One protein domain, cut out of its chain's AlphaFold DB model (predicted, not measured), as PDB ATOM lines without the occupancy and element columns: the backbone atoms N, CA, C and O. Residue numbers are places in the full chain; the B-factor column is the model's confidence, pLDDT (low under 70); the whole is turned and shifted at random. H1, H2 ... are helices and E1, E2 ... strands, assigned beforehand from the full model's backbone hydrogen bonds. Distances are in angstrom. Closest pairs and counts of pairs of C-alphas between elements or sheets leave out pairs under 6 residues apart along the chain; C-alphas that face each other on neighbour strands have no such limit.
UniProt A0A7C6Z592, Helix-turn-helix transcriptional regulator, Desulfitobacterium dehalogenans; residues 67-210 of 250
ATOM      1  N   LYS A  67       8.521  23.380  34.379       86.31
ATOM      2  CA  LYS A  67       9.320  22.164  34.625       86.31
ATOM      3  C   LYS A  67       9.757  21.502  33.315       86.31
ATOM      4  O   LYS A  67      10.936  21.201  33.122       86.31
ATOM      5  N   GLU A  68       8.825  21.312  32.377       90.06
ATOM      6  CA  GLU A  68       9.123  20.752  31.052       90.06
ATOM      7  C   GLU A  68      10.079  21.662  30.266       90.06
ATOM      8  O   GLU A  68      11.022  21.170  29.640       90.06
ATOM      9  N   ALA A  69       9.876  22.984  30.324       91.25
ATOM     10  CA  ALA A  69      10.762  23.955  29.686       91.25
ATOM     11  C   ALA A  69      12.186  23.874  30.253       91.25
ATOM     12  O   ALA A  69      13.138  23.699  29.492       91.25
ATOM     13  N   GLY A  70      12.328  23.929  31.581       89.38
ATOM     14  CA  GLY A  70      13.601  23.841  32.288       89.38
ATOM     15  C   GLY A  70      14.355  22.559  31.948       89.38
ATOM     16  O   GLY A  70      15.499  22.628  31.500       89.38
ATOM     17  N   CYS A  71      13.701  21.399  32.062       91.75
ATOM     18  CA  CYS A  71      14.292  20.104  31.715       91.75
ATOM     19  C   CYS A  71      14.748  20.058  30.250       91.75
ATOM     20  O   CYS A  71      15.914  19.778  29.956       91.75
ATOM     21  N   SER A  72      13.840  20.369  29.322       94.94
ATOM     22  CA  SER A  72      14.091  20.263  27.881       94.94
ATOM     23  C   SER A  72      15.219  21.192  27.429       94.94
ATOM     24  O   SER A  72      16.114  20.779  26.686       94.94
ATOM     25  N   ILE A  73      15.203  22.442  27.899       94.44
ATOM     26  CA  ILE A  73      16.182  23.468  27.526       94.44
ATOM     27  C   ILE A  73      17.542  23.175  28.145       94.44
ATOM     28  O   ILE A  73      18.554  23.318  27.463       94.44
ATOM     29  N   ARG A  74      17.591  22.709  29.397       95.56
ATOM     30  CA  ARG A  74      18.843  22.294  30.037       95.56
ATOM     31  C   ARG A  74      19.517  21.170  29.270       95.56
ATOM     32  O   ARG A  74      20.694  21.279  28.938       95.56
ATOM     33  N   VAL A  75      18.771  20.122  28.928       96.94
ATOM     34  CA  VAL A  75      19.319  18.988  28.174       96.94
ATOM     35  C   VAL A  75      19.789  19.423  26.786       96.94
ATOM     36  O   VAL A  75      20.906  19.091  26.388       96.94
ATOM     37  N   ALA A  76      18.978  20.190  26.051       96.81
ATOM     38  CA  ALA A  76      19.347  20.680  24.723       96.81
ATOM     39  C   ALA A  76      20.568  21.618  24.764       96.81
ATOM     40  O   ALA A  76      21.498  21.459  23.974       96.81
ATOM     41  N   GLY A  77      20.589  22.551  25.716       96.25
ATOM     42  CA  GLY A  77      21.688  23.488  25.923       96.25
ATOM     43  C   GLY A  77      22.984  22.789  26.319       96.25
ATOM     44  O   GLY A  77      24.032  23.104  25.768       96.25
ATOM     45  N   MET A  78      22.924  21.781  27.196       97.44
ATOM     46  CA  MET A  78      24.104  20.995  27.559       97.44
ATOM     47  C   MET A  78      24.651  20.198  26.378       97.44
ATOM     48  O   MET A  78      25.859  20.206  26.173       97.44
ATOM     49  N   LYS A  79      23.798  19.559  25.567       97.12
ATOM     50  CA  LYS A  79      24.247  18.877  24.338       97.12
ATOM     51  C   LYS A  79      25.041  19.833  23.444       97.12
ATOM     52  O   LYS A  79      26.186  19.556  23.107       97.12
ATOM     53  N   LEU A  80      24.475  21.008  23.170       96.25
ATOM     54  CA  LEU A  80      25.125  22.031  22.351       96.25
ATOM     55  C   LEU A  80      26.421  22.572  22.987       96.25
ATOM     56  O   LEU A  80      27.419  22.776  22.297       96.25
ATOM     57  N   ALA A  81      26.419  22.805  24.301       96.69
ATOM     58  CA  ALA A  81      27.584  23.299  25.026       96.69
ATOM     59  C   ALA A  81      28.732  22.279  25.029       96.69
ATOM     60  O   ALA A  81      29.884  22.671  24.877       96.69
ATOM     61  N   LEU A  82      28.442  20.984  25.162       96.75
ATOM     62  CA  LEU A  82      29.467  19.937  25.198       96.75
ATOM     63  C   LEU A  82      30.018  19.563  23.821       96.75
ATOM     64  O   LEU A  82      31.156  19.093  23.745       96.75
ATOM     65  N   ASP A  83      29.269  19.820  22.750       96.12
ATOM     66  CA  ASP A  83      29.747  19.667  21.372       96.12
ATOM     67  C   ASP A  83      30.722  20.786  20.957       96.12
ATOM     68  O   ASP A  83      31.513  20.620  20.025       96.12
ATOM     69  N   ASN A  84      30.719  21.925  21.661       96.88
ATOM     70  CA  ASN A  84      31.654  23.023  21.435       96.88
ATOM     71  C   ASN A  84      32.851  22.943  22.413       96.88
ATOM     72  O   ASN A  84      32.644  23.010  23.623       96.88
ATOM     73  N   PRO A  85      34.114  22.877  21.938       96.81
ATOM     74  CA  PRO A  85      35.277  22.713  22.815       96.81
ATOM     75  C   PRO A  85      35.454  23.798  23.887       96.81
ATOM     76  O   PRO A  85      35.809  23.472  25.016       96.81
ATOM     77  N   GLN A  86      35.191  25.066  23.555       96.44
ATOM     78  CA  GLN A  86      35.348  26.188  24.490       96.44
ATOM     79  C   GLN A  86      34.271  26.141  25.577       96.44
ATOM     80  O   GLN A  86      34.562  26.238  26.765       96.44
ATOM     81  N   ASN A  87      33.020  25.915  25.177       97.12
ATOM     82  CA  ASN A  87      31.908  25.788  26.116       97.12
ATOM     83  C   ASN A  87      32.062  24.546  27.004       97.12
ATOM     84  O   ASN A  87      31.790  24.605  28.201       97.12
ATOM     85  N   LYS A  88      32.550  23.434  26.446       96.56
ATOM     86  CA  LYS A  88      32.858  22.219  27.203       96.56
ATOM     87  C   LYS A  88      33.894  22.476  28.294       96.56
ATOM     88  O   LYS A  88      33.715  21.990  29.408       96.56
ATOM     89  N   GLU A  89      34.945  23.235  27.992       96.38
ATOM     90  CA  GLU A  89      35.958  23.629  28.975       96.38
ATOM     91  C   GLU A  89      35.340  24.453  30.114       96.38
ATOM     92  O   GLU A  89      35.513  24.091  31.277       96.38
ATOM     93  N   LEU A  90      34.502  25.450  29.794       96.69
ATOM     94  CA  LEU A  90      33.777  26.249  30.792       96.69
ATOM     95  C   LEU A  90      32.888  25.393  31.709       96.69
ATOM     96  O   LEU A  90      32.902  25.567  32.928       96.69
ATOM     97  N   ILE A  91      32.139  24.440  31.143       97.06
ATOM     98  CA  ILE A  91      31.317  23.511  31.931       97.06
ATOM     99  C   ILE A  91      32.198  22.629  32.829       97.06
ATOM    100  O   ILE A  91      31.856  22.386  33.987       97.06
ATOM    101  N   TRP A  92      33.332  22.143  32.315       96.56
ATOM    102  CA  TRP A  92      34.220  21.244  33.057       96.56
ATOM    103  C   TRP A  92      34.879  21.980  34.218       96.56
ATOM    104  O   TRP A  92      35.020  21.416  35.302       96.56
ATOM    105  N   ASP A  93      35.256  23.236  34.015       95.62
ATOM    106  CA  ASP A  93      35.846  24.062  35.057       95.62
ATOM    107  C   ASP A  93      34.820  24.442  36.124       95.62
ATOM    108  O   ASP A  93      35.106  24.278  37.311       95.62
ATOM    109  N   ALA A  94      33.592  24.802  35.734       94.12
ATOM    110  CA  ALA A  94      32.493  25.002  36.679       94.12
ATOM    111  C   ALA A  94      32.224  23.740  37.524       94.12
ATOM    112  O   ALA A  94      32.100  23.825  38.749       94.12
ATOM    113  N   ALA A  95      32.222  22.553  36.905       94.69
ATOM    114  CA  ALA A  95      32.072  21.290  37.626       94.69
ATOM    115  C   ALA A  95      33.217  21.055  38.625       94.69
ATOM    116  O   ALA A  95      32.961  20.717  39.781       94.69
ATOM    117  N   LYS A  96      34.477  21.262  38.223       94.25
ATOM    118  CA  LYS A  96      35.638  21.108  39.120       94.25
ATOM    119  C   LYS A  96      35.583  22.087  40.292       94.25
ATOM    120  O   LYS A  96      35.877  21.685  41.415       94.25
ATOM    121  N   ILE A  97      35.193  23.340  40.056       90.75
ATOM    122  CA  ILE A  97      35.008  24.343  41.116       90.75
ATOM    123  C   ILE A  97      33.963  23.846  42.123       90.75
ATOM    124  O   ILE A  97      34.227  23.819  43.327       90.75
ATOM    125  N   ASN A  98      32.817  23.361  41.643       88.75
ATOM    126  CA  ASN A  98      31.742  22.870  42.508       88.75
ATOM    127  C   ASN A  98      32.135  21.597  43.273       88.75
ATOM    128  O   ASN A  98      31.848  21.488  44.466       88.75
ATOM    129  N   ILE A  99      32.876  20.678  42.645       90.12
ATOM    130  CA  ILE A  99      33.440  19.491  43.307       90.12
ATOM    131  C   ILE A  99      34.422  19.891  44.422       90.12
ATOM    132  O   ILE A  99      34.335  19.383  45.545       90.12
ATOM    133  N   ASN A 100      35.338  20.815  44.130       88.44
ATOM    134  CA  ASN A 100      36.418  21.187  45.043       88.44
ATOM    135  C   ASN A 100      35.957  22.105  46.179       88.44
ATOM    136  O   ASN A 100      36.524  22.043  47.265       88.44
ATOM    137  N   SER A 101      34.933  22.938  45.952       81.12
ATOM    138  CA  SER A 101      34.384  23.809  46.997       81.12
ATOM    139  C   SER A 101      33.784  23.004  48.151       81.12
ATOM    140  O   SER A 101      33.921  23.396  49.302       81.12
ATOM    141  N   GLY A 102      33.135  21.872  47.857       67.12
ATOM    142  CA  GLY A 102      32.626  20.905  48.834       67.12
ATOM    143  C   GLY A 102      31.519  21.379  49.779       67.12
ATOM    144  O   GLY A 102      30.972  20.553  50.502       67.12
ATOM    145  N   PHE A 103      31.163  22.665  49.750       62.09
ATOM    146  CA  PHE A 103      30.132  23.267  50.600       62.09
ATOM    147  C   PHE A 103      28.711  23.071  50.072       62.09
ATOM    148  O   PHE A 103      27.778  22.972  50.859       62.09
ATOM    149  N   TRP A 104      28.543  23.017  48.750       66.00
ATOM    150  CA  TRP A 104      27.222  23.060  48.115       66.00
ATOM    151  C   TRP A 104      26.637  21.678  47.813       66.00
ATOM    152  O   TRP A 104      25.435  21.545  47.610       66.00
ATOM    153  N   PHE A 105      27.482  20.644  47.770       77.50
ATOM    154  CA  PHE A 105      27.087  19.307  47.338       77.50
ATOM    155  C   PHE A 105      27.757  18.218  48.171       77.50
ATOM    156  O   PHE A 105      28.972  18.237  48.406       77.50
ATOM    157  N   LYS A 106      26.970  17.203  48.537       81.44
ATOM    158  CA  LYS A 106      27.469  16.025  49.251       81.44
ATOM    159  C   LYS A 106      28.499  15.252  48.432       81.44
ATOM    160  O   LYS A 106      28.541  15.319  47.200       81.44
ATOM    161  N   ASP A 107      29.312  14.460  49.124       84.62
ATOM    162  CA  ASP A 107      30.352  13.624  48.512       84.62
ATOM    163  C   ASP A 107      29.804  12.656  47.455       84.62
ATOM    164  O   ASP A 107      30.463  12.397  46.450       84.62
ATOM    165  N   SER A 108      28.611  12.104  47.674       86.38
ATOM    166  CA  SER A 108      27.913  11.212  46.740       86.38
ATOM    167  C   SER A 108      27.621  11.904  45.406       86.38
ATOM    168  O   SER A 108      27.963  11.366  44.350       86.38
ATOM    169  N   THR A 109      27.054  13.111  45.456       88.44
ATOM    170  CA  THR A 109      26.774  13.952  44.288       88.44
ATOM    171  C   THR A 109      28.063  14.327  43.569       88.44
ATOM    172  O   THR A 109      28.169  14.138  42.359       88.44
ATOM    173  N   ARG A 110      29.092  14.760  44.305       89.62
ATOM    174  CA  ARG A 110      30.397  15.107  43.719       89.62
ATOM    175  C   ARG A 110      31.049  13.921  43.009       89.62
ATOM    176  O   ARG A 110      31.426  14.051  41.849       89.62
ATOM    177  N   LYS A 111      31.087  12.740  43.637       92.25
ATOM    178  CA  LYS A 111      31.610  11.500  43.023       92.25
ATOM    179  C   LYS A 111      30.830  11.087  41.779       92.25
ATOM    180  O   LYS A 111      31.410  10.580  40.818       92.25
ATOM    181  N   TYR A 112      29.512  11.280  41.788       94.06
ATOM    182  CA  TYR A 112      28.691  11.035  40.610       94.06
ATOM    183  C   TYR A 112      29.080  11.973  39.461       94.06
ATOM    184  O   TYR A 112      29.363  11.485  38.366       94.06
ATOM    185  N   ILE A 113      29.204  13.278  39.707       95.12
ATOM    186  CA  ILE A 113      29.629  14.240  38.679       95.12
ATOM    187  C   ILE A 113      31.058  13.955  38.202       95.12
ATOM    188  O   ILE A 113      31.311  13.938  37.002       95.12
ATOM    189  N   GLU A 114      31.991  13.619  39.095       95.31
ATOM    190  CA  GLU A 114      33.343  13.185  38.712       95.31
ATOM    191  C   GLU A 114      33.332  11.976  37.766       95.31
ATOM    192  O   GLU A 114      34.188  11.862  36.885       95.31
ATOM    193  N   SER A 115      32.377  11.054  37.943       96.62
ATOM    194  CA  SER A 115      32.207   9.915  37.037       96.62
ATOM    195  C   SER A 115      31.687  10.347  35.661       96.62
ATOM    196  O   SER A 115      32.129   9.804  34.649       96.62
ATOM    197  N   LEU A 116      30.822  11.367  35.615       97.00
ATOM    198  CA  LEU A 116      30.301  11.959  34.384       97.00
ATOM    199  C   LEU A 116      31.403  12.657  33.572       97.00
ATOM    200  O   LEU A 116      31.468  12.471  32.360       97.00
ATOM    201  N   LEU A 117      32.335  13.364  34.219       95.88
ATOM    202  CA  LEU A 117      33.443  14.055  33.533       95.88
ATOM    203  C   LEU A 117      34.403  13.115  32.777       95.88
ATOM    204  O   LEU A 117      35.185  13.577  31.945       95.88
ATOM    205  N   LYS A 118      34.356  11.808  33.062       95.31
ATOM    206  CA  LYS A 118      35.170  10.759  32.417       95.31
ATOM    207  C   LYS A 118      34.423  10.030  31.297       95.31
ATOM    208  O   LYS A 118      34.991   9.136  30.674       95.31
ATOM    209  N   LYS A 119      33.146  10.351  31.086       95.56
ATOM    210  CA  LYS A 119      32.255   9.642  30.169       95.56
ATOM    211  C   LYS A 119      32.300  10.268  28.774       95.56
ATOM    212  O   LYS A 119      32.430  11.481  28.630       95.56
ATOM    213  N   GLU A 120      32.163   9.433  27.747       92.19
ATOM    214  CA  GLU A 120      32.142   9.883  26.345       92.19
ATOM    215  C   GLU A 120      30.742  10.292  25.866       92.19
ATOM    216  O   GLU A 120      30.621  11.117  24.966       92.19
ATOM    217  N   ALA A 121      29.684   9.739  26.467       94.06
ATOM    218  CA  ALA A 121      28.298   9.996  26.085       94.06
ATOM    219  C   ALA A 121      27.377  10.025  27.310       94.06
ATOM    220  O   ALA A 121      27.546   9.228  28.234       94.06
ATOM    221  N   PHE A 122      26.373  10.898  27.285       97.25
ATOM    222  CA  PHE A 122      25.453  11.135  28.398       97.25
ATOM    223  C   PHE A 122      24.020  10.755  28.019       97.25
ATOM    224  O   PHE A 122      23.612  10.911  26.865       97.25
ATOM    225  N   THR A 123      23.249  10.268  28.989       97.38
ATOM    226  CA  THR A 123      21.786  10.193  28.876       97.38
ATOM    227  C   THR A 123      21.164  11.574  29.098       97.38
ATOM    228  O   THR A 123      21.816  12.478  29.617       97.38
ATOM    229  N   ASP A 124      19.885  11.748  28.753       96.94
ATOM    230  CA  ASP A 124      19.176  13.011  29.008       96.94
ATOM    231  C   ASP A 124      19.136  13.362  30.505       96.94
ATOM    232  O   ASP A 124      19.360  14.512  30.870       96.94
ATOM    233  N   VAL A 125      18.968  12.362  31.378       95.56
ATOM    234  CA  VAL A 125      19.041  12.544  32.838       95.56
ATOM    235  C   VAL A 125      20.436  12.983  33.282       95.56
ATOM    236  O   VAL A 125      20.559  13.857  34.129       95.56
ATOM    237  N   GLU A 126      21.504  12.435  32.698       97.06
ATOM    238  CA  GLU A 126      22.874  12.836  33.045       97.06
ATOM    239  C   GLU A 126      23.218  14.242  32.531       97.06
ATOM    240  O   GLU A 126      23.908  14.985  33.225       97.06
ATOM    241  N   TYR A 127      22.718  14.633  31.352       97.50
ATOM    242  CA  TYR A 127      22.806  16.018  30.879       97.50
ATOM    243  C   TYR A 127      22.076  16.970  31.824       97.50
ATOM    244  O   TYR A 127      22.611  18.021  32.173       97.50
ATOM    245  N   TYR A 128      20.866  16.597  32.241       95.44
ATOM    246  CA  TYR A 128      20.067  17.383  33.167       95.44
ATOM    247  C   TYR A 128      20.758  17.522  34.526       95.44
ATOM    248  O   TYR A 128      20.986  18.648  34.965       95.44
ATOM    249  N   ASP A 129      21.193  16.413  35.127       94.19
ATOM    250  CA  ASP A 129      21.953  16.398  36.377       94.19
ATOM    251  C   ASP A 129      23.206  17.274  36.272       94.19
ATOM    252  O   ASP A 129      23.415  18.173  37.081       94.19
ATOM    253  N   LEU A 130      24.028  17.084  35.237       95.88
ATOM    254  CA  LEU A 130      25.218  17.911  35.059       95.88
ATOM    255  C   LEU A 130      24.860  19.399  34.946       95.88
ATOM    256  O   LEU A 130      25.543  20.227  35.543       95.88
ATOM    257  N   SER A 131      23.773  19.740  34.246       95.12
ATOM    258  CA  SER A 131      23.299  21.124  34.143       95.12
ATOM    259  C   SER A 131      22.901  21.713  35.497       95.12
ATOM    260  O   SER A 131      23.232  22.858  35.771       95.12
ATOM    261  N   LEU A 132      22.219  20.950  36.354       90.69
ATOM    262  CA  LEU A 132      21.817  21.401  37.689       90.69
ATOM    263  C   LEU A 132      23.035  21.615  38.581       90.69
ATOM    264  O   LEU A 132      23.039  22.496  39.431       90.69
ATOM    265  N   PHE A 133      24.074  20.809  38.372       91.56
ATOM    266  CA  PHE A 133      25.301  20.912  39.137       91.56
ATOM    267  C   PHE A 133      26.141  22.132  38.758       91.56
ATOM    268  O   PHE A 133      26.822  22.662  39.625       91.56
ATOM    269  N   VAL A 134      26.154  22.556  37.488       93.19
ATOM    270  CA  VAL A 134      27.088  23.591  36.983       93.19
ATOM    271  C   VAL A 134      26.435  24.925  36.635       93.19
ATOM    272  O   VAL A 134      27.111  25.951  36.680       93.19
ATOM    273  N   VAL A 135      25.152  24.924  36.268       91.69
ATOM    274  CA  VAL A 135      24.424  26.123  35.845       91.69
ATOM    275  C   VAL A 135      23.703  26.696  37.050       91.69
ATOM    276  O   VAL A 135      22.646  26.198  37.444       91.69
ATOM    277  N   TRP A 136      24.284  27.758  37.598       86.25
ATOM    278  CA  TRP A 136      23.738  28.499  38.725       86.25
ATOM    279  C   TRP A 136      22.389  29.132  38.381       86.25
ATOM    280  O   TRP A 136      21.426  29.004  39.132       86.25
ATOM    281  N   GLU A 137      22.302  29.766  37.211       87.62
ATOM    282  CA  GLU A 137      21.081  30.411  36.742       87.62
ATOM    283  C   GLU A 137      20.847  30.098  35.262       87.62
ATOM    284  O   GLU A 137      21.756  30.138  34.430       87.62
ATOM    285  N   LEU A 138      19.601  29.745  34.949       89.19
ATOM    286  CA  LEU A 138      19.128  29.532  33.591       89.19
ATOM    287  C   LEU A 138      18.270  30.726  33.192       89.19
ATOM    288  O   LEU A 138      17.140  30.849  33.656       89.19
ATOM    289  N   ILE A 139      18.785  31.569  32.305       87.94
ATOM    290  CA  ILE A 139      18.017  32.695  31.780       87.94
ATOM    291  C   ILE A 139      17.286  32.214  30.532       87.94
ATOM    292  O   ILE A 139      17.906  31.895  29.510       87.94
ATOM    293  N   LEU A 140      15.963  32.138  30.646       84.50
ATOM    294  CA  LEU A 140      15.060  31.793  29.556       84.50
ATOM    295  C   LEU A 140      14.638  33.047  28.782       84.50
ATOM    296  O   LEU A 140      14.536  34.128  29.369       84.50
ATOM    297  N   PRO A 141      14.343  32.926  27.478       80.88
ATOM    298  CA  PRO A 141      13.696  34.006  26.756       80.88
ATOM    299  C   PRO A 141      12.264  34.207  27.279       80.88
ATOM    300  O   PRO A 141      11.607  33.227  27.634       80.88
ATOM    301  N   PRO A 142      11.740  35.443  27.266       73.44
ATOM    302  CA  PRO A 142      10.414  35.731  27.812       73.44
ATOM    303  C   PRO A 142       9.273  35.064  27.030       73.44
ATOM    304  O   PRO A 142       8.218  34.823  27.596       73.44
ATOM    305  N   ASP A 143       9.451  34.777  25.737       75.44
ATOM    306  CA  ASP A 143       8.351  34.336  24.870       75.44
ATOM    307  C   ASP A 143       8.737  33.291  23.812       75.44
ATOM    308  O   ASP A 143       8.013  33.106  22.835       75.44
ATOM    309  N   PHE A 144       9.875  32.610  23.989       85.00
ATOM    310  CA  PHE A 144      10.347  31.517  23.118       85.00
ATOM    311  C   PHE A 144      10.307  31.824  21.607       85.00
ATOM    312  O   PHE A 144      10.168  30.915  20.779       85.00
ATOM    313  N   ARG A 145      10.430  33.105  21.228       81.31
ATOM    314  CA  ARG A 145      10.525  33.514  19.823       81.31
ATOM    315  C   ARG A 145      11.796  32.980  19.179       81.31
ATOM    316  O   ARG A 145      12.810  32.729  19.831       81.31
ATOM    317  N   GLU A 146      11.732  32.848  17.860       76.94
ATOM    318  CA  GLU A 146      12.885  32.498  17.041       76.94
ATOM    319  C   GLU A 146      14.049  33.466  17.311       76.94
ATOM    320  O   GLU A 146      13.852  34.677  17.430       76.94
ATOM    321  N   ASN A 147      15.262  32.920  17.426       80.00
ATOM    322  CA  ASN A 147      16.493  33.651  17.745       80.00
ATOM    323  C   ASN A 147      16.521  34.365  19.108       80.00
ATOM    324  O   ASN A 147      17.413  35.178  19.341       80.00
ATOM    325  N   ALA A 148      15.608  34.065  20.034       86.88
ATOM    326  CA  ALA A 148      15.785  34.488  21.418       86.88
ATOM    327  C   ALA A 148      16.859  33.602  22.085       86.88
ATOM    328  O   ALA A 148      16.806  32.382  21.905       86.88
ATOM    329  N   PRO A 149      17.852  34.156  22.803       90.25
ATOM    330  CA  PRO A 149      18.914  33.358  23.408       90.25
ATOM    331  C   PRO A 149      18.476  32.699  24.721       90.25
ATOM    332  O   PRO A 149      17.644  33.231  25.455       90.25
ATOM    333  N   VAL A 150      19.118  31.578  25.040       89.38
ATOM    334  CA  VAL A 150      19.208  31.026  26.395       89.38
ATOM    335  C   VAL A 150      20.595  31.330  26.931       89.38
ATOM    336  O   VAL A 150      21.583  31.245  26.191       89.38
ATOM    337  N   VAL A 151      20.682  31.645  28.222       92.69
ATOM    338  CA  VAL A 151      21.968  31.818  28.896       92.69
ATOM    339  C   VAL A 151      22.093  30.822  30.036       92.69
ATOM    340  O   VAL A 151      21.258  30.776  30.937       92.69
ATOM    341  N   PHE A 152      23.164  30.035  30.001       95.50
ATOM    342  CA  PHE A 152      23.661  29.334  31.175       95.50
ATOM    343  C   PHE A 152      24.620  30.260  31.905       95.50
ATOM    344  O   PHE A 152      25.729  30.511  31.428       95.50
ATOM    345  N   VAL A 153      24.192  30.766  33.052       91.56
ATOM    346  CA  VAL A 153      25.067  31.472  33.980       91.56
ATOM    347  C   VAL A 153      25.781  30.416  34.811       91.56
ATOM    348  O   VAL A 153      25.156  29.582  35.473       91.56
ATOM    349  N   LEU A 154      27.102  30.416  34.710       89.25
ATOM    350  CA  LEU A 154      27.983  29.598  35.530       89.25
ATOM    351  C   LEU A 154      28.432  30.475  36.709       89.25
ATOM    352  O   LEU A 154      27.643  31.256  37.222       89.25
ATOM    353  N   TRP A 155      29.680  30.364  37.156       79.94
ATOM    354  CA  TRP A 155      30.257  31.302  38.125       79.94
ATOM    355  C   TRP A 155      30.455  32.695  37.489       79.94
ATOM    356  O   TRP A 155      29.514  33.325  37.025       79.94
ATOM    357  N   GLU A 156      31.685  33.190  37.373       81.50
ATOM    358  CA  GLU A 156      31.976  34.481  36.722       81.50
ATOM    359  C   GLU A 156      31.881  34.424  35.183       81.50
ATOM    360  O   GLU A 156      32.469  35.243  34.481       81.50
ATOM    361  N   GLN A 157      31.209  33.410  34.640       92.75
ATOM    362  CA  GLN A 157      31.165  33.094  33.217       92.75
ATOM    363  C   GLN A 157      29.734  32.780  32.798       92.75
ATOM    364  O   GLN A 157      28.918  32.316  33.594       92.75
ATOM    365  N   SER A 158      29.445  32.970  31.517       94.75
ATOM    366  CA  SER A 158      28.150  32.630  30.942       94.75
ATOM    367  C   SER A 158      28.314  32.022  29.561       94.75
ATOM    368  O   SER A 158      29.161  32.468  28.788       94.75
ATOM    369  N   ILE A 159      27.453  31.069  29.223       96.56
ATOM    370  CA  ILE A 159      27.354  30.513  27.877       96.56
ATOM    371  C   ILE A 159      26.013  30.947  27.296       96.56
ATOM    372  O   ILE A 159      24.962  30.607  27.832       96.56
ATOM    373  N   THR A 160      26.056  31.692  26.193       94.88
ATOM    374  CA  THR A 160      24.863  32.099  25.440       94.88
ATOM    375  C   THR A 160      24.712  31.219  24.211       94.88
ATOM    376  O   THR A 160      25.671  31.035  23.458       94.88
ATOM    377  N   PHE A 161      23.516  30.696  23.976       90.88
ATOM    378  CA  PHE A 161      23.220  29.913  22.782       90.88
ATOM    379  C   PHE A 161      21.776  30.093  22.320       90.88
ATOM    380  O   PHE A 161      20.917  30.581  23.050       90.88
ATOM    381  N   TYR A 162      21.521  29.689  21.078       91.75
ATOM    382  CA  TYR A 162      20.225  29.795  20.419       91.75
ATOM    383  C   TYR A 162      19.687  28.391  20.162       91.75
ATOM    384  O   TYR A 162      20.404  27.537  19.639       91.75
ATOM    385  N   LEU A 163      18.433  28.154  20.542       91.00
ATOM    386  CA  LEU A 163      17.749  26.879  20.350       91.00
ATOM    387  C   LEU A 163      16.522  27.079  19.466       91.00
ATOM    388  O   LEU A 163      15.822  28.085  19.575       91.00
ATOM    389  N   ASP A 164      16.208  26.074  18.653       92.75
ATOM    390  CA  ASP A 164      14.872  25.948  18.077       92.75
ATOM    391  C   ASP A 164      13.935  25.321  19.121       92.75
ATOM    392  O   ASP A 164      13.771  24.100  19.196       92.75
ATOM    393  N   TYR A 165      13.334  26.169  19.960       91.69
ATOM    394  CA  TYR A 165      12.455  25.759  21.063       91.69
ATOM    395  C   TYR A 165      11.279  24.885  20.618       91.69
ATOM    396  O   TYR A 165      10.794  24.048  21.387       91.69
ATOM    397  N   TRP A 166      10.807  25.064  19.387       92.69
ATOM    398  CA  TRP A 166       9.670  24.325  18.852       92.69
ATOM    399  C   TRP A 166      10.066  22.910  18.432       92.69
ATOM    400  O   TRP A 166       9.247  21.998  18.555       92.69
ATOM    401  N   SER A 167      11.333  22.709  18.059       93.62
ATOM    402  CA  SER A 167      11.879  21.412  17.651       93.62
ATOM    403  C   SER A 167      12.573  20.631  18.770       93.62
ATOM    404  O   SER A 167      12.793  19.428  18.604       93.62
ATOM    405  N   ILE A 168      12.918  21.248  19.913       92.81
ATOM    406  CA  ILE A 168      13.566  20.483  20.991       92.81
ATOM    407  C   ILE A 168      12.616  19.427  21.594       92.81
ATOM    408  O   ILE A 168      11.427  19.728  21.791       92.81
ATOM    409  N   PRO A 169      13.123  18.223  21.936       94.56
ATOM    410  CA  PRO A 169      12.347  17.197  22.630       94.56
ATOM    411  C   PRO A 169      11.693  17.742  23.901       94.56
ATOM    412  O   PRO A 169      12.329  18.479  24.651       94.56
ATOM    413  N   LYS A 170      10.428  17.379  24.137       93.56
ATOM    414  CA  LYS A 170       9.675  17.751  25.342       93.56
ATOM    415  C   LYS A 170       9.934  16.708  26.419       93.56
ATOM    416  O   LYS A 170       9.413  15.597  26.344       93.56
ATOM    417  N   LEU A 171      10.819  17.044  27.350       93.06
ATOM    418  CA  LEU A 171      11.286  16.158  28.406       93.06
ATOM    419  C   LEU A 171      10.647  16.537  29.736       93.06
ATOM    420  O   LEU A 171      10.579  17.707  30.100       93.06
ATOM    421  N   THR A 172      10.240  15.521  30.485       87.88
ATOM    422  CA  THR A 172       9.935  15.624  31.911       87.88
ATOM    423  C   THR A 172      10.841  14.622  32.607       87.88
ATOM    424  O   THR A 172      10.797  13.444  32.267       87.88
ATOM    425  N   ILE A 173      11.702  15.102  33.503       85.44
ATOM    426  CA  ILE A 173      12.559  14.258  34.338       85.44
ATOM    427  C   ILE A 173      12.022  14.393  35.754       85.44
ATOM    428  O   ILE A 173      11.954  15.500  36.292       85.44
ATOM    429  N   GLU A 174      11.573  13.285  36.328       83.38
ATOM    430  CA  GLU A 174      11.077  13.280  37.695       83.38
ATOM    431  C   GLU A 174      12.228  13.361  38.700       83.38
ATOM    432  O   GLU A 174      13.347  12.907  38.444       83.38
ATOM    433  N   ASP A 175      11.949  13.928  39.877       77.25
ATOM    434  CA  ASP A 175      12.948  14.106  40.939       77.25
ATOM    435  C   ASP A 175      13.641  12.786  41.296       77.25
ATOM    436  O   ASP A 175      14.818  12.783  41.643       77.25
ATOM    437  N   GLU A 176      12.914  11.668  41.190       79.50
ATOM    438  CA  GLU A 176      13.409  10.320  41.468       79.50
ATOM    439  C   GLU A 176      14.363   9.754  40.413       79.50
ATOM    440  O   GLU A 176      15.171   8.870  40.711       79.50
ATOM    441  N   GLU A 177      14.315  10.283  39.194       84.56
ATOM    442  CA  GLU A 177      15.235   9.914  38.122       84.56
ATOM    443  C   GLU A 177      16.574  10.651  38.268       84.56
ATOM    444  O   GLU A 177      17.633  10.082  37.981       84.56
ATOM    445  N   SER A 178      16.541  11.898  38.754       84.19
ATOM    446  CA  SER A 178      17.731  12.720  38.987       84.19
ATOM    447  C   SER A 178      18.543  12.211  40.173       84.19
ATOM    448  O   SER A 178      18.060  12.113  41.302       84.19
ATOM    449  N   LYS A 179      19.840  11.968  39.970       82.69
ATOM    450  CA  LYS A 179      20.720  11.552  41.076       82.69
ATOM    451  C   LYS A 179      21.150  12.713  41.965       82.69
ATOM    452  O   LYS A 179      21.705  12.454  43.031       82.69
ATOM    453  N   ILE A 180      20.902  13.950  41.540       78.44
ATOM    454  CA  ILE A 180      21.145  15.151  42.341       78.44
ATOM    455  C   ILE A 180      19.984  15.387  43.305       78.44
ATOM    456  O   ILE A 180      20.231  15.629  44.481       78.44
ATOM    457  N   PHE A 181      18.734  15.249  42.847       63.50
ATOM    458  CA  PHE A 181      17.558  15.453  43.699       63.50
ATOM    459  C   PHE A 181      17.168  14.218  44.526       63.50
ATOM    460  O   PHE A 181      16.795  14.365  45.689       63.50
ATOM    461  N   TYR A 182      17.262  13.005  43.964       47.91
ATOM    462  CA  TYR A 182      16.759  11.789  44.615       47.91
ATOM    463  C   TYR A 182      17.636  11.278  45.756       47.91
ATOM    464  O   TYR A 182      17.130  10.781  46.761       47.91
ATOM    465  N   LYS A 183      18.962  11.318  45.589       47.88
ATOM    466  CA  LYS A 183      19.860  10.630  46.525       47.88
ATOM    467  C   LYS A 183      20.174  11.452  47.756       47.88
ATOM    468  O   LYS A 183      20.372  10.866  48.812       47.88
ATOM    469  N   ASP A 184      20.212  12.771  47.626       48.16
ATOM    470  CA  ASP A 184      20.762  13.640  48.648       48.16
ATOM    471  C   ASP A 184      20.264  15.073  48.437       48.16
ATOM    472  O   ASP A 184      20.920  15.871  47.774       48.16
ATOM    473  N   GLY A 185      19.118  15.422  49.035       44.06
ATOM    474  CA  GLY A 185      18.772  16.834  49.226       44.06
ATOM    475  C   GLY A 185      19.920  17.568  49.939       44.06
ATOM    476  O   GLY A 185      20.664  16.907  50.679       44.06
ATOM    477  N   PRO A 186      20.100  18.884  49.711       42.59
ATOM    478  CA  PRO A 186      21.186  19.648  50.324       42.59
ATOM    479  C   PRO A 186      21.206  19.405  51.834       42.59
ATOM    480  O   PRO A 186      20.146  19.232  52.446       42.59
ATOM    481  N   ASP A 187      22.403  19.307  52.423       42.66
ATOM    482  CA  ASP A 187      22.529  19.123  53.868       42.66
ATOM    483  C   ASP A 187      21.735  20.229  54.557       42.66
ATOM    484  O   ASP A 187      22.001  21.420  54.410       42.66
ATOM    485  N   SER A 188      20.681  19.802  55.245       44.25
ATOM    486  CA  SER A 188      19.673  20.664  55.826       44.25
ATOM    487  C   SER A 188      20.317  21.654  56.789       44.25
ATOM    488  O   SER A 188      20.627  21.304  57.931       44.25
ATOM    489  N   ILE A 189      20.447  22.906  56.358       39.84
ATOM    490  CA  ILE A 189      20.426  24.033  57.291       39.84
ATOM    491  C   ILE A 189      19.084  24.769  57.208       39.84
ATOM    492  O   ILE A 189      18.666  25.288  58.231       39.84
ATOM    493  N   ASN A 190      18.332  24.694  56.097       37.19
ATOM    494  CA  ASN A 190      16.925  25.127  56.011       37.19
ATOM    495  C   ASN A 190      16.192  24.373  54.881       37.19
ATOM    496  O   ASN A 190      16.249  24.765  53.719       37.19
ATOM    497  N   GLY A 191      15.526  23.265  55.222       40.19
ATOM    498  CA  GLY A 191      15.017  22.256  54.276       40.19
ATOM    499  C   GLY A 191      13.943  22.686  53.264       40.19
ATOM    500  O   GLY A 191      13.684  21.917  52.342       40.19
ATOM    501  N   ASP A 192      13.366  23.884  53.375       40.59
ATOM    502  CA  ASP A 192      12.329  24.366  52.448       40.59
ATOM    503  C   ASP A 192      12.831  25.437  51.459       40.59
ATOM    504  O   ASP A 192      12.295  25.556  50.359       40.59
ATOM    505  N   ASP A 193      13.893  26.181  51.788       41.31
ATOM    506  CA  ASP A 193      14.295  27.385  51.033       41.31
ATOM    507  C   ASP A 193      15.266  27.076  49.871       41.31
ATOM    508  O   ASP A 193      15.284  27.757  48.847       41.31
ATOM    509  N   GLU A 194      16.051  25.996  49.969       43.47
ATOM    510  CA  GLU A 194      17.026  25.622  48.929       43.47
ATOM    511  C   GLU A 194      16.444  24.740  47.822       43.47
ATOM    512  O   GLU A 194      16.821  24.885  46.658       43.47
ATOM    513  N   ARG A 195      15.456  23.895  48.144       40.84
ATOM    514  CA  ARG A 195      14.629  23.230  47.122       40.84
ATOM    515  C   ARG A 195      13.910  24.287  46.280       40.84
ATOM    516  O   ARG A 195      13.921  24.217  45.055       40.84
ATOM    517  N   GLU A 196      13.408  25.326  46.948       40.09
ATOM    518  CA  GLU A 196      12.850  26.536  46.345       40.09
ATOM    519  C   GLU A 196      13.873  27.388  45.582       40.09
ATOM    520  O   GLU A 196      13.437  28.111  44.699       40.09
ATOM    521  N   ARG A 197      15.190  27.318  45.854       41.16
ATOM    522  CA  ARG A 197      16.252  27.983  45.060       41.16
ATOM    523  C   ARG A 197      16.576  27.254  43.756       41.16
ATOM    524  O   ARG A 197      16.770  27.907  42.739       41.16
ATOM    525  N   TYR A 198      16.598  25.924  43.752       42.59
ATOM    526  CA  TYR A 198      16.784  25.159  42.510       42.59
ATOM    527  C   TYR A 198      15.534  25.209  41.622       42.59
ATOM    528  O   TYR A 198      15.643  25.406  40.413       42.59
ATOM    529  N   LEU A 199      14.353  25.169  42.241       43.19
ATOM    530  CA  LEU A 199      13.081  25.507  41.600       43.19
ATOM    531  C   LEU A 199      12.933  27.032  41.377       43.19
ATOM    532  O   LEU A 199      12.055  27.460  40.637       43.19
ATOM    533  N   ALA A 200      13.798  27.888  41.950       39.34
ATOM    534  CA  ALA A 200      13.784  29.334  41.683       39.34
ATOM    535  C   ALA A 200      14.272  29.676  40.280       39.34
ATOM    536  O   ALA A 200      13.825  30.672  39.729       39.34
ATOM    537  N   ALA A 201      15.101  28.842  39.654       41.28
ATOM    538  CA  ALA A 201      15.361  28.965  38.221       41.28
ATOM    539  C   ALA A 201      14.097  28.665  37.379       41.28
ATOM    540  O   ALA A 201      13.988  29.114  36.244       41.28
ATOM    541  N   GLU A 202      13.114  27.957  37.951       43.88
ATOM    542  CA  GLU A 202      11.772  27.749  37.388       43.88
ATOM    543  C   GLU A 202      10.761  28.834  37.834       43.88
ATOM    544  O   GLU A 202       9.631  28.859  37.346       43.88
ATOM    545  N   ARG A 203      11.160  29.821  38.668       39.41
ATOM    546  CA  ARG A 203      10.351  31.017  39.021       39.41
ATOM    547  C   ARG A 203      10.135  31.992  37.861       39.41
ATOM    548  O   ARG A 203       9.644  33.094  38.108       39.41
ATOM    549  N   ALA A 204      10.353  31.586  36.612       41.88
ATOM    550  CA  ALA A 204       9.611  32.199  35.512       41.88
ATOM    551  C   ALA A 204       8.102  32.247  35.851       41.88
ATOM    552  O   ALA A 204       7.455  33.250  35.592       41.88
ATOM    553  N   GLU A 205       7.574  31.262  36.597       43.59
ATOM    554  CA  GLU A 205       6.193  31.298  37.100       43.59
ATOM    555  C   GLU A 205       5.950  32.257  38.285       43.59
ATOM    556  O   GLU A 205       4.854  32.799  38.383       43.59
ATOM    557  N   LYS A 206       6.920  32.550  39.176       38.91
ATOM    558  CA  LYS A 206       6.704  33.594  40.212       38.91
ATOM    559  C   LYS A 206       6.904  34.996  39.652       38.91
ATOM    560  O   LYS A 206       6.252  35.905  40.142       38.91
ATOM    561  N   GLN A 207       7.734  35.190  38.629       38.31
ATOM    562  CA  GLN A 207       7.803  36.480  37.947       38.31
ATOM    563  C   GLN A 207       6.546  36.723  37.097       38.31
ATOM    564  O   GLN A 207       6.116  37.865  36.990       38.31
ATOM    565  N   ASP A 208       5.870  35.676  36.618       40.75
ATOM    566  CA  ASP A 208       4.587  35.810  35.912       40.75
ATOM    567  C   ASP A 208       3.366  35.862  36.862       40.75
ATOM    568  O   ASP A 208       2.394  36.569  36.608       40.75
ATOM    569  N   ALA A 209       3.443  35.246  38.051       37.47
ATOM    570  CA  ALA A 209       2.430  35.404  39.105       37.47
ATOM    571  C   ALA A 209       2.569  36.709  39.928       37.47
ATOM    572  O   ALA A 209       1.651  37.056  40.673       37.47
ATOM    573  N   LEU A 210       3.682  37.452  39.798       37.00
ATOM    574  CA  LEU A 210       3.924  38.754  40.454       37.00
ATOM    575  C   LEU A 210       4.230  39.923  39.498       37.00
ATOM    576  O   LEU A 210       4.441  41.036  39.971       37.00
TER     577      LEU A 210
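What this domain is: This is residues 67 to 210 of the 250 residues of the protein "Helix-turn-helix transcriptional regulator" of Desulfitobacterium dehalogenans (UniProt A0A7C6Z592). A small three-stranded sheet has H1 lying across one face, and H4, nearest to the middle of the domain, crosses H1 at about a right angle and grazes the sheet with its residues 131 to 134. The helical hairpin of H2 and H3 packs beside this core, while the long unnamed stretch 163 to 194 runs round the outside to H5, at the E1 edge, and H6 at the far end. The printed part has 144 residues, with six named helices and three named strands in the order H1 H2 H3 H4 E1 E2 E3 H5 H6; the sheet runs E1 E2 E3, antiparallel, and the class is mostly helix, with helices holding 70 and strands 13 of the 83 residues in named elements. It is compact, with a radius of gyration of the C-alphas of 14.7 A and spans of 41 by 38 by 29 A.

Where its parts are: The strands are E1, residues 137 to 139, E2, residues 149 to 153, 12.4 A long, and E3, residues 158 to 162, 13.5 A. H1 is residues 67 to 83, 24.5 A, and begins at C-alpha 67 (9.320, 22.164, 34.625). H2 is residues 85 to 101, 24.2 A. H3 is residues 107 to 116, 14.2 A, and H4 residues 124 to 134, 15.4 A. H5 is residues 195 to 202, and H6 is residues 204 to 210, ending at C-alpha 210 (3.924, 38.754, 40.454).

How they stand to each other: E1, E2 and E3 form a meander, each strand the antiparallel neighbour of the one before. N 139 and O 151 are within hydrogen-bond range at 2.9 A, as are N 150 and O 161 at 2.9 A. H1 and H2 with the sheet make two layers, helices on one face of a sheet. H1 runs across the strands, at 79 degrees to E3 on the local plane, with a height over the sheet of 9.4 A. H1 and H4 touch, about perpendicular at 85 degrees; their closest C-alphas, of Val 75 and Tyr 128, are 5.3 A apart. H1 and H2 touch only at the corner, the closest C-alphas being Leu 82 and Lys 88 at 4.6 A. H2 and H3 form a helical hairpin, touching through residues 95 to 99 of H2 alone, at a shallow tilt of 19 degrees, opposite ways, with C-alphas 99 and 110 closest at 5.4 A. H5 only grazes the sheet, with residues 197 to 202. H6 is apart from H1 and E1, among others. Every O i to N i+4 pair is within hydrogen-bond range in H1, H2, H3, H4 and H6, and 2 of 4 in H5.

The domain as a whole: The farthest C-alphas, of Glu 120 and Leu 210, are 42.8 A apart. The printed part has no cut. The link from E3 to H5 is long, 32 residues, and residues 188 to 193 stand free. The mean pLDDT of the printed part is 80.3, with residues 102 to 104 and 181 to 210 under 70.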